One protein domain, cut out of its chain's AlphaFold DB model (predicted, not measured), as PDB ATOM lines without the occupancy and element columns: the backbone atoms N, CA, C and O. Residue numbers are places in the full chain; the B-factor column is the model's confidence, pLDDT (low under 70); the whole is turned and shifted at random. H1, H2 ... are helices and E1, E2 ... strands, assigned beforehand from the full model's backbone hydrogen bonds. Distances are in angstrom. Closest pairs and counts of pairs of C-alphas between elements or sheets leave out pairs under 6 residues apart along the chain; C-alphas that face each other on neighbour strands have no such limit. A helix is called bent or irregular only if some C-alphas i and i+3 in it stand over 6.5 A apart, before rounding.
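Overview. This is residues 51 to 125 of the 125 residues of the protein "uncharacterized protein LOC109712213 isoform X3" of Ananas comosus (UniProt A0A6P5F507). A long, narrow, twisted sheet of three strands has one helix, H1, packed lengthwise over one face, making two layers. The long hairpin E1 and E2 makes most of the length, and the link of E2 to E3, with Lys 116, makes the rest at one end; short E3 runs beside residues 102 to 108 of E2. The 75 printed residues, class mixed, run H1, E1, E2, E3; the sheet, E1 E2 E3, is a meander, each strand the antiparallel neighbour of the one before. It is a loose rod, radius of gyration of the C-alphas 15.3 A, spanning 50 by 21 by 15 A.

Along the chain. Find C-alpha 78 at (103.835, 75.900, 106.586); E1 runs to residue 92, 32.1 A, and bends at 89. E2, residues 95 to 108, spans 37.7 A. E3, residues 119 to 124, ends at (102.759, 68.185, 97.356). H1, residues 56 to 70, is irregular: C-alphas 57 and 60 are 7.5 A apart.

Arrangement. Within hydrogen-bond range, find N 85 and O 99, 2.8 A, between E1 and E2, and N 121 and O 106, 2.9 A, in hairpin E2 and E3. H1 is on the sheet, height 7.0 A, over E2 and E3; its closest C-alphas to E2 are Ala 60 and Ala 102, 5.3 A. In H1, 9 of 11 O i to N i+4 pairs are within range.

Size, cuts and confidence. C-alphas 94 and 116 are farthest apart, 51.1 A. The printed part has no cut; residues 92 and 112 have pLDDT under 70.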
ATOM      1  N   LYS A  51      83.672  65.626  98.639       82.19
ATOM      2  CA  LYS A  51      83.025  66.385  99.715       82.19
ATOM      3  C   LYS A  51      82.339  67.624  99.131       82.19
ATOM      4  O   LYS A  51      83.008  68.607  98.840       82.19
ATOM      5  N   GLU A  52      81.011  67.598  99.003       79.31
ATOM      6  CA  GLU A  52      80.225  68.711  98.421       79.31
ATOM      7  C   GLU A  52      80.328  70.031  99.210       79.31
ATOM      8  O   GLU A  52      80.088  71.109  98.672       79.31
ATOM      9  N   GLU A  53      80.688  69.958 100.492       81.00
ATOM     10  CA  GLU A  53      80.808  71.119 101.382       81.00
ATOM     11  C   GLU A  53      82.147  71.862 101.230       81.00
ATOM     12  O   GLU A  53      82.321  72.951 101.780       81.00
ATOM     13  N   VAL A  54      83.100  71.286 100.492       79.56
ATOM     14  CA  VAL A  54      84.437  71.848 100.298       79.56
ATOM     15  C   VAL A  54      84.496  72.592  98.973       79.56
ATOM     16  O   VAL A  54      84.171  72.055  97.918       79.56
ATOM     17  N   ARG A  55      84.952  73.845  99.011       79.31
ATOM     18  CA  ARG A  55      85.168  74.625  97.791       79.31
ATOM     19  C   ARG A  55      86.385  74.084  97.047       79.31
ATOM     20  O   ARG A  55      87.435  73.890  97.660       79.31
ATOM     21  N   ASP A  56      86.280  73.942  95.726       79.38
ATOM     22  CA  ASP A  56      87.358  73.405  94.878       79.38
ATOM     23  C   ASP A  56      88.718  74.053  95.176       79.38
ATOM     24  O   ASP A  56      89.713  73.360  95.383       79.38
ATOM     25  N   ASN A  57      88.736  75.389  95.282       78.69
ATOM     26  CA  ASN A  57      89.929  76.212  95.491       78.69
ATOM     27  C   ASN A  57      90.594  76.063  96.871       78.69
ATOM     28  O   ASN A  57      91.654  76.646  97.092       78.69
ATOM     29  N   GLU A  58      89.961  75.355  97.801       81.31
ATOM     30  CA  GLU A  58      90.458  75.116  99.158       81.31
ATOM     31  C   GLU A  58      90.831  73.639  99.364       81.31
ATOM     32  O   GLU A  58      91.531  73.319 100.323       81.31
ATOM     33  N   ASN A  59      90.449  72.750  98.439       88.25
ATOM     34  CA  ASN A  59      90.535  71.302  98.616       88.25
ATOM     35  C   ASN A  59      91.970  70.792  98.857       88.25
ATOM     36  O   ASN A  59      92.217  70.107  99.845       88.25
ATOM     37  N   ALA A  60      92.940  71.178  98.017       91.88
ATOM     38  CA  ALA A  60      94.329  70.729  98.175       91.88
ATOM     39  C   ALA A  60      94.978  71.215  99.486       91.88
ATOM     40  O   ALA A  60      95.761  70.489 100.100       91.88
ATOM     41  N   VAL A  61      94.633  72.430  99.938       93.38
ATOM     42  CA  VAL A  61      95.125  72.985 101.211       93.38
ATOM     43  C   VAL A  61      94.454  72.291 102.393       93.38
ATOM     44  O   VAL A  61      95.132  71.981 103.367       93.38
ATOM     45  N   LEU A  62      93.153  72.009 102.309       91.56
ATOM     46  CA  LEU A  62      92.436  71.251 103.331       91.56
ATOM     47  C   LEU A  62      93.020  69.850 103.493       91.56
ATOM     48  O   LEU A  62      93.297  69.452 104.617       91.56
ATOM     49  N   PHE A  63      93.321  69.155 102.394       90.88
ATOM     50  CA  PHE A  63      93.979  67.849 102.451       90.88
ATOM     51  C   PHE A  63      95.355  67.915 103.131       90.88
ATOM     52  O   PHE A  63      95.720  67.046 103.924       90.88
ATOM     53  N   LEU A  64      96.115  68.980 102.869       92.88
ATOM     54  CA  LEU A  64      97.401  69.209 103.519       92.88
ATOM     55  C   LEU A  64      97.251  69.490 105.027       92.88
ATOM     56  O   LEU A  64      98.079  69.031 105.814       92.88
ATOM     57  N   CYS A  65      96.200  70.205 105.438       93.12
ATOM     58  CA  CYS A  65      95.859  70.425 106.845       93.12
ATOM     59  C   CYS A  65      95.406  69.134 107.541       93.12
ATOM     60  O   CYS A  65      95.868  68.861 108.648       93.12
ATOM     61  N   ASP A  66      94.560  68.332 106.891       92.44
ATOM     62  CA  ASP A  66      94.119  67.025 107.392       92.44
ATOM     63  C   ASP A  66      95.336  66.108 107.593       92.44
ATOM     64  O   ASP A  66      95.531  65.561 108.677       92.44
ATOM     65  N   THR A  67      96.237  66.059 106.604       91.75
ATOM     66  CA  THR A  67      97.511  65.326 106.703       91.75
ATOM     67  C   THR A  67      98.352  65.829 107.876       91.75
ATOM     68  O   THR A  67      98.879  65.031 108.646       91.75
ATOM     69  N   ALA A  68      98.487  67.147 108.048       93.19
ATOM     70  CA  ALA A  68      99.233  67.698 109.174       93.19
ATOM     71  C   ALA A  68      98.618  67.295 110.521       93.19
ATOM     72  O   ALA A  68      99.365  67.016 111.456       93.19
ATOM     73  N   SER A  69      97.288  67.216 110.610       93.25
ATOM     74  CA  SER A  69      96.598  66.802 111.832       93.25
ATOM     75  C   SER A  69      96.783  65.328 112.153       93.25
ATOM     76  O   SER A  69      97.137  64.967 113.275       93.25
ATOM     77  N   GLU A  70      96.669  64.461 111.150       90.88
ATOM     78  CA  GLU A  70      96.943  63.032 111.313       90.88
ATOM     79  C   GLU A  70      98.390  62.745 111.734       90.88
ATOM     80  O   GLU A  70      98.663  61.737 112.393       90.88
ATOM     81  N   GLN A  71      99.321  63.632 111.371       89.69
ATOM     82  CA  GLN A  71     100.737  63.527 111.715       89.69
ATOM     83  C   GLN A  71     101.143  64.316 112.978       89.69
ATOM     84  O   GLN A  71     102.342  64.367 113.269       89.69
ATOM     85  N   ASP A  72     100.195  64.896 113.732       90.06
ATOM     86  CA  ASP A  72     100.456  65.727 114.930       90.06
ATOM     87  C   ASP A  72     101.458  66.865 114.632       90.06
ATOM     88  O   ASP A  72     102.452  67.082 115.334       90.06
ATOM     89  N   ALA A  73     101.255  67.532 113.493       92.12
ATOM     90  CA  ALA A  73     102.189  68.484 112.903       92.12
ATOM     91  C   ALA A  73     101.559  69.847 112.562       92.12
ATOM     92  O   ALA A  73     102.239  70.672 111.941       92.12
ATOM     93  N   GLU A  74     100.321  70.132 112.989       92.69
ATOM     94  CA  GLU A  74      99.590  71.365 112.651       92.69
ATOM     95  C   GLU A  74     100.350  72.627 113.066       92.69
ATOM     96  O   GLU A  74     100.420  73.592 112.310       92.69
ATOM     97  N   GLU A  75     100.993  72.609 114.239       91.81
ATOM     98  CA  GLU A  75     101.775  73.748 114.746       91.81
ATOM     99  C   GLU A  75     103.004  74.074 113.882       91.81
ATOM    100  O   GLU A  75     103.591  75.150 114.007       91.81
ATOM    101  N   THR A  76     103.435  73.131 113.046       92.88
ATOM    102  CA  THR A  76     104.661  73.230 112.241       92.88
ATOM    103  C   THR A  76     104.394  73.252 110.746       92.88
ATOM    104  O   THR A  76     105.337  73.399 109.968       92.88
ATOM    105  N   MET A  77     103.131  73.093 110.350       94.50
ATOM    106  CA  MET A  77     102.724  73.113 108.960       94.50
ATOM    107  C   MET A  77     102.862  74.535 108.407       94.50
ATOM    108  O   MET A  77     102.325  75.501 108.949       94.50
ATOM    109  N   VAL A  78     103.622  74.658 107.324       96.19
ATOM    110  CA  VAL A  78     103.835  75.900 106.586       96.19
ATOM    111  C   VAL A  78     103.395  75.673 105.151       96.19
ATOM    112  O   VAL A  78     103.994  74.872 104.433       96.19
ATOM    113  N   LEU A  79     102.364  76.397 104.721       96.31
ATOM    114  CA  LEU A  79     101.964  76.450 103.319       96.31
ATOM    115  C   LEU A  79     102.954  77.327 102.538       96.31
ATOM    116  O   LEU A  79     103.097  78.515 102.827       96.31
ATOM    117  N   GLU A  80     103.629  76.748 101.548       96.00
ATOM    118  CA  GLU A  80     104.580  77.454 100.680       96.00
ATOM    119  C   GLU A  80     103.893  78.005  99.428       96.00
ATOM    120  O   GLU A  80     104.112  79.155  99.041       96.00
ATOM    121  N   HIS A  81     103.064  77.182  98.784       93.50
ATOM    122  CA  HIS A  81     102.378  77.531  97.547       93.50
ATOM    123  C   HIS A  81     101.013  76.852  97.467       93.50
ATOM    124  O   HIS A  81     100.847  75.724  97.922       93.50
ATOM    125  N   SER A  82     100.048  77.511  96.833       94.69
ATOM    126  CA  SER A  82      98.815  76.875  96.385       94.69
ATOM    127  C   SER A  82      98.360  77.471  95.057       94.69
ATOM    128  O   SER A  82      98.680  78.617  94.724       94.69
ATOM    129  N   GLY A  83      97.634  76.674  94.279       92.69
ATOM    130  CA  GLY A  83      97.209  77.041  92.938       92.69
ATOM    131  C   GLY A  83      95.998  76.243  92.482       92.69
ATOM    132  O   GLY A  83      95.759  75.138  92.960       92.69
ATOM    133  N   ASN A  84      95.251  76.818  91.541       92.06
ATOM    134  CA  ASN A  84      94.078  76.201  90.933       92.06
ATOM    135  C   ASN A  84      94.223  76.249  89.415       92.06
ATOM    136  O   ASN A  84      94.682  77.251  88.860       92.06
ATOM    137  N   LEU A  85      93.797  75.182  88.754       89.62
ATOM    138  CA  LEU A  85      93.836  75.021  87.314       89.62
ATOM    139  C   LEU A  85      92.504  74.449  86.833       89.62
ATOM    140  O   LEU A  85      92.120  73.343  87.202       89.62
ATOM    141  N   GLU A  86      91.820  75.185  85.965       89.25
ATOM    142  CA  GLU A  86      90.670  74.653  85.242       89.25
ATOM    143  C   GLU A  86      91.158  73.693  84.149       89.25
ATOM    144  O   GLU A  86      91.969  74.056  83.290       89.25
ATOM    145  N   LEU A  87      90.684  72.450  84.187       86.00
ATOM    146  CA  LEU A  87      91.058  71.419  83.229       86.00
ATOM    147  C   LEU A  87      90.153  71.508  81.999       86.00
ATOM    148  O   LEU A  87      89.117  70.853  81.907       86.00
ATOM    149  N   GLY A  88      90.560  72.338  81.039       82.94
ATOM    150  CA  GLY A  88      89.809  72.555  79.805       82.94
ATOM    151  C   GLY A  88      89.475  71.251  79.069       82.94
ATOM    152  O   GLY A  88      90.348  70.422  78.814       82.94
ATOM    153  N   GLY A  89      88.201  71.090  78.703       78.50
ATOM    154  CA  GLY A  89      87.692  69.908  78.002       78.50
ATOM    155  C   GLY A  89      87.305  68.737  78.912       78.50
ATOM    156  O   GLY A  89      86.785  67.744  78.404       78.50
ATOM    157  N   LEU A  90      87.515  68.853  80.228       79.44
ATOM    158  CA  LEU A  90      86.948  67.954  81.230       79.44
ATOM    159  C   LEU A  90      85.777  68.649  81.931       79.44
ATOM    160  O   LEU A  90      85.894  69.776  82.416       79.44
ATOM    161  N   HIS A  91      84.639  67.961  81.958       73.31
ATOM    162  CA  HIS A  91      83.413  68.444  82.579       73.31
ATOM    163  C   HIS A  91      82.798  67.324  83.408       73.31
ATOM    164  O   HIS A  91      82.704  66.182  82.949       73.31
ATOM    165  N   SER A  92      82.356  67.665  84.616       68.44
ATOM    166  CA  SER A  92      81.505  66.798  85.427       68.44
ATOM    167  C   SER A  92      80.105  67.401  85.417       68.44
ATOM    168  O   SER A  92      79.826  68.372  86.120       68.44
ATOM    169  N   GLY A  93      79.240  66.899  84.533       76.62
ATOM    170  CA  GLY A  93      77.968  67.563  84.233       76.62
ATOM    171  C   GLY A  93      78.186  68.939  83.590       76.62
ATOM    172  O   GLY A  93      78.962  69.054  82.643       76.62
ATOM    173  N   ASP A  94      77.518  69.970  84.114       74.19
ATOM    174  CA  ASP A  94      77.599  71.355  83.613       74.19
ATOM    175  C   ASP A  94      78.711  72.192  84.282       74.19
ATOM    176  O   ASP A  94      78.918  73.353  83.923       74.19
ATOM    177  N   ALA A  95      79.431  71.627  85.257       79.00
ATOM    178  CA  ALA A  95      80.492  72.321  85.981       79.00
ATOM    179  C   ALA A  95      81.880  72.053  85.359       79.00
ATOM    180  O   ALA A  95      82.161  70.925  84.923       79.00
ATOM    181  N   PRO A  96      82.771  73.063  85.316       82.62
ATOM    182  CA  PRO A  96      84.156  72.855  84.913       82.62
ATOM    183  C   PRO A  96      84.874  71.957  85.925       82.62
ATOM    184  O   PRO A  96      84.653  72.058  87.129       82.62
ATOM    185  N   THR A  97      85.758  71.082  85.447       86.75
ATOM    186  CA  THR A  97      86.630  70.309  86.336       86.75
ATOM    187  C   THR A  97      87.823  71.161  86.766       86.75
ATOM    188  O   THR A  97      88.549  71.691  85.924       86.75
ATOM    189  N   ILE A  98      88.053  71.266  88.074       88.69
ATOM    190  CA  ILE A  98      89.177  72.013  88.648       88.69
ATOM    191  C   ILE A  98      90.183  71.037  89.262       88.69
ATOM    192  O   ILE A  98      89.820  70.164  90.045       88.69
ATOM    193  N   ALA A  99      91.459  71.208  88.921       89.81
ATOM    194  CA  ALA A  99      92.581  70.645  89.659       89.81
ATOM    195  C   ALA A  99      93.149  71.713  90.591       89.81
ATOM    196  O   ALA A  99      93.365  72.853  90.178       89.81
ATOM    197  N   THR A 100      93.421  71.351  91.835       93.25
ATOM    198  CA  THR A 100      94.074  72.241  92.793       93.25
ATOM    199  C   THR A 100      95.351  71.608  93.296       93.25
ATOM    200  O   THR A 100      95.479  70.389  93.298       93.25
ATOM    201  N   THR A 101      96.320  72.450  93.640       94.31
ATOM    202  CA  THR A 101      97.625  72.020  94.134       94.31
ATOM    203  C   THR A 101      97.976  72.780  95.400       94.31
ATOM    204  O   THR A 101      97.736  73.991  95.464       94.31
ATOM    205  N   ALA A 102      98.614  72.120  96.356       95.44
ATOM    206  CA  ALA A 102      99.217  72.749  97.519       95.44
ATOM    207  C   ALA A 102     100.604  72.158  97.791       95.44
ATOM    208  O   ALA A 102     100.829  70.956  97.722       95.44
ATOM    209  N   VAL A 103     101.550  73.031  98.120       96.06
ATOM    210  CA  VAL A 103     102.892  72.658  98.556       96.06
ATOM    211  C   VAL A 103     103.089  73.203  99.953       96.06
ATOM    212  O   VAL A 103     102.895  74.398 100.189       96.06
ATOM    213  N   GLY A 104     103.513  72.348 100.872       96.06
ATOM    214  CA  GLY A 104     103.878  72.791 102.206       96.06
ATOM    215  C   GLY A 104     104.917  71.914 102.866       96.06
ATOM    216  O   GLY A 104     105.276  70.845 102.375       96.06
ATOM    217  N   GLN A 105     105.404  72.398 103.998       96.38
ATOM    218  CA  GLN A 105     106.348  71.692 104.849       96.38
ATOM    219  C   GLN A 105     105.731  71.443 106.214       96.38
ATOM    220  O   GLN A 105     104.958  72.260 106.700       96.38
ATOM    221  N   MET A 106     106.101  70.337 106.848       94.81
ATOM    222  CA  MET A 106     105.713  70.048 108.227       94.81
ATOM    223  C   MET A 106     106.793  69.227 108.933       94.81
ATOM    224  O   MET A 106     107.555  68.494 108.297       94.81
ATOM    225  N   ALA A 107     106.894  69.378 110.254       93.25
ATOM    226  CA  ALA A 107     107.908  68.723 111.069       93.25
ATOM    227  C   ALA A 107     107.307  67.522 111.813       93.25
ATOM    228  O   ALA A 107     106.644  67.672 112.838       93.25
ATOM    229  N   ILE A 108     107.589  66.315 111.326       90.62
ATOM    230  CA  ILE A 108     106.961  65.077 111.800       90.62
ATOM    231  C   ILE A 108     107.944  64.270 112.641       90.62
ATOM    232  O   ILE A 108     109.105  64.087 112.268       90.62
ATOM    233  N   SER A 109     107.477  63.745 113.775       84.75
ATOM    234  CA  SER A 109     108.249  62.827 114.618       84.75
ATOM    235  C   SER A 109     107.561  61.471 114.726       84.75
ATOM    236  O   SER A 109     106.338  61.373 114.682       84.75
ATOM    237  N   LYS A 110     108.339  60.395 114.875       80.75
ATOM    238  CA  LYS A 110     107.760  59.065 115.093       80.75
ATOM    239  C   LYS A 110     107.317  58.940 116.549       80.75
ATOM    240  O   LYS A 110     108.154  58.890 117.450       80.75
ATOM    241  N   GLY A 111     106.012  58.831 116.787       72.38
ATOM    242  CA  GLY A 111     105.457  58.634 118.128       72.38
ATOM    243  C   GLY A 111     105.899  59.725 119.113       72.38
ATOM    244  O   GLY A 111     105.937  60.901 118.786       72.38
ATOM    245  N   ARG A 112     106.279  59.348 120.342       69.06
ATOM    246  CA  ARG A 112     106.624  60.305 121.417       69.06
ATOM    247  C   ARG A 112     108.106  60.707 121.459       69.06
ATOM    248  O   ARG A 112     108.623  61.017 122.529       69.06
ATOM    249  N   GLN A 113     108.818  60.664 120.331       78.00
ATOM    250  CA  GLN A 113     110.259  60.967 120.291       78.00
ATOM    251  C   GLN A 113     110.581  62.458 120.519       78.00
ATOM    252  O   GLN A 113     111.720  62.801 120.846       78.00
ATOM    253  N   GLY A 114     109.573  63.330 120.432       74.88
ATOM    254  CA  GLY A 114     109.676  64.748 120.763       74.88
ATOM    255  C   GLY A 114     110.396  65.582 119.697       74.88
ATOM    256  O   GLY A 114     110.928  65.070 118.713       74.88
ATOM    257  N   ARG A 115     110.443  66.903 119.917       75.19
ATOM    258  CA  ARG A 115     110.860  67.900 118.906       75.19
ATOM    259  C   ARG A 115     112.269  67.702 118.326       75.19
ATOM    260  O   ARG A 115     112.523  68.067 117.189       75.19
ATOM    261  N   LYS A 116     113.201  67.094 119.071       78.44
ATOM    262  CA  LYS A 116     114.582  66.857 118.597       78.44
ATOM    263  C   LYS A 116     114.707  65.735 117.558       78.44
ATOM    264  O   LYS A 116     115.763  65.617 116.947       78.44
ATOM    265  N   ALA A 117     113.673  64.913 117.394       81.69
ATOM    266  CA  ALA A 117     113.629  63.807 116.438       81.69
ATOM    267  C   ALA A 117     112.720  64.104 115.232       81.69
ATOM    268  O   ALA A 117     112.415  63.196 114.460       81.69
ATOM    269  N   GLN A 118     112.252  65.350 115.099       85.62
ATOM    270  CA  GLN A 118     111.416  65.755 113.978       85.62
ATOM    271  C   GLN A 118     112.225  65.766 112.682       85.62
ATOM    272  O   GLN A 118     113.320  66.325 112.622       85.62
ATOM    273  N   ASN A 119     111.650  65.177 111.640       89.00
ATOM    274  CA  ASN A 119     112.100  65.343 110.268       89.00
ATOM    275  C   ASN A 119     111.198  66.368 109.591       89.00
ATOM    276  O   ASN A 119     109.980  66.324 109.753       89.00
ATOM    277  N   ILE A 120     111.797  67.272 108.824       91.44
ATOM    278  CA  ILE A 120     111.047  68.209 107.991       91.44
ATOM    279  C   ILE A 120     110.740  67.495 106.681       91.44
ATOM    280  O   ILE A 120     111.656  67.049 105.988       91.44
ATOM    281  N   LEU A 121     109.456  67.364 106.371       92.12
ATOM    282  CA  LEU A 121     108.966  66.755 105.144       92.12
ATOM    283  C   LEU A 121     108.255  67.812 104.305       92.12
ATOM    284  O   LEU A 121     107.520  68.639 104.844       92.12
ATOM    285  N   GLN A 122     108.483  67.768 102.994       93.75
ATOM    286  CA  GLN A 122     107.737  68.553 102.020       93.75
ATOM    287  C   GLN A 122     106.637  67.677 101.420       93.75
ATOM    288  O   GLN A 122     106.897  66.550 100.998       93.75
ATOM    289  N   TYR A 123     105.430  68.220 101.379       92.69
ATOM    290  CA  TYR A 123     104.240  67.598 100.821       92.69
ATOM    291  C   TYR A 123     103.793  68.384  99.597       92.69
ATOM    292  O   TYR A 123     103.845  69.616  99.588       92.69
ATOM    293  N   VAL A 124     103.362  67.650  98.575       91.56
ATOM    294  CA  VAL A 124     102.759  68.185  97.356       91.56
ATOM    295  C   VAL A 124     101.457  67.424  97.148       91.56
ATOM    296  O   VAL A 124     101.506  66.217  96.905       91.56
ATOM    297  N   SER A 125     100.331  68.117  97.297       87.06
ATOM    298  CA  SER A 125      98.982  67.635  96.980       87.06
ATOM    299  C   SER A 125      98.426  68.343  95.757       87.06
ATOM    300  O   SER A 125      98.852  69.493  95.489       87.06
TER     301      SER A 125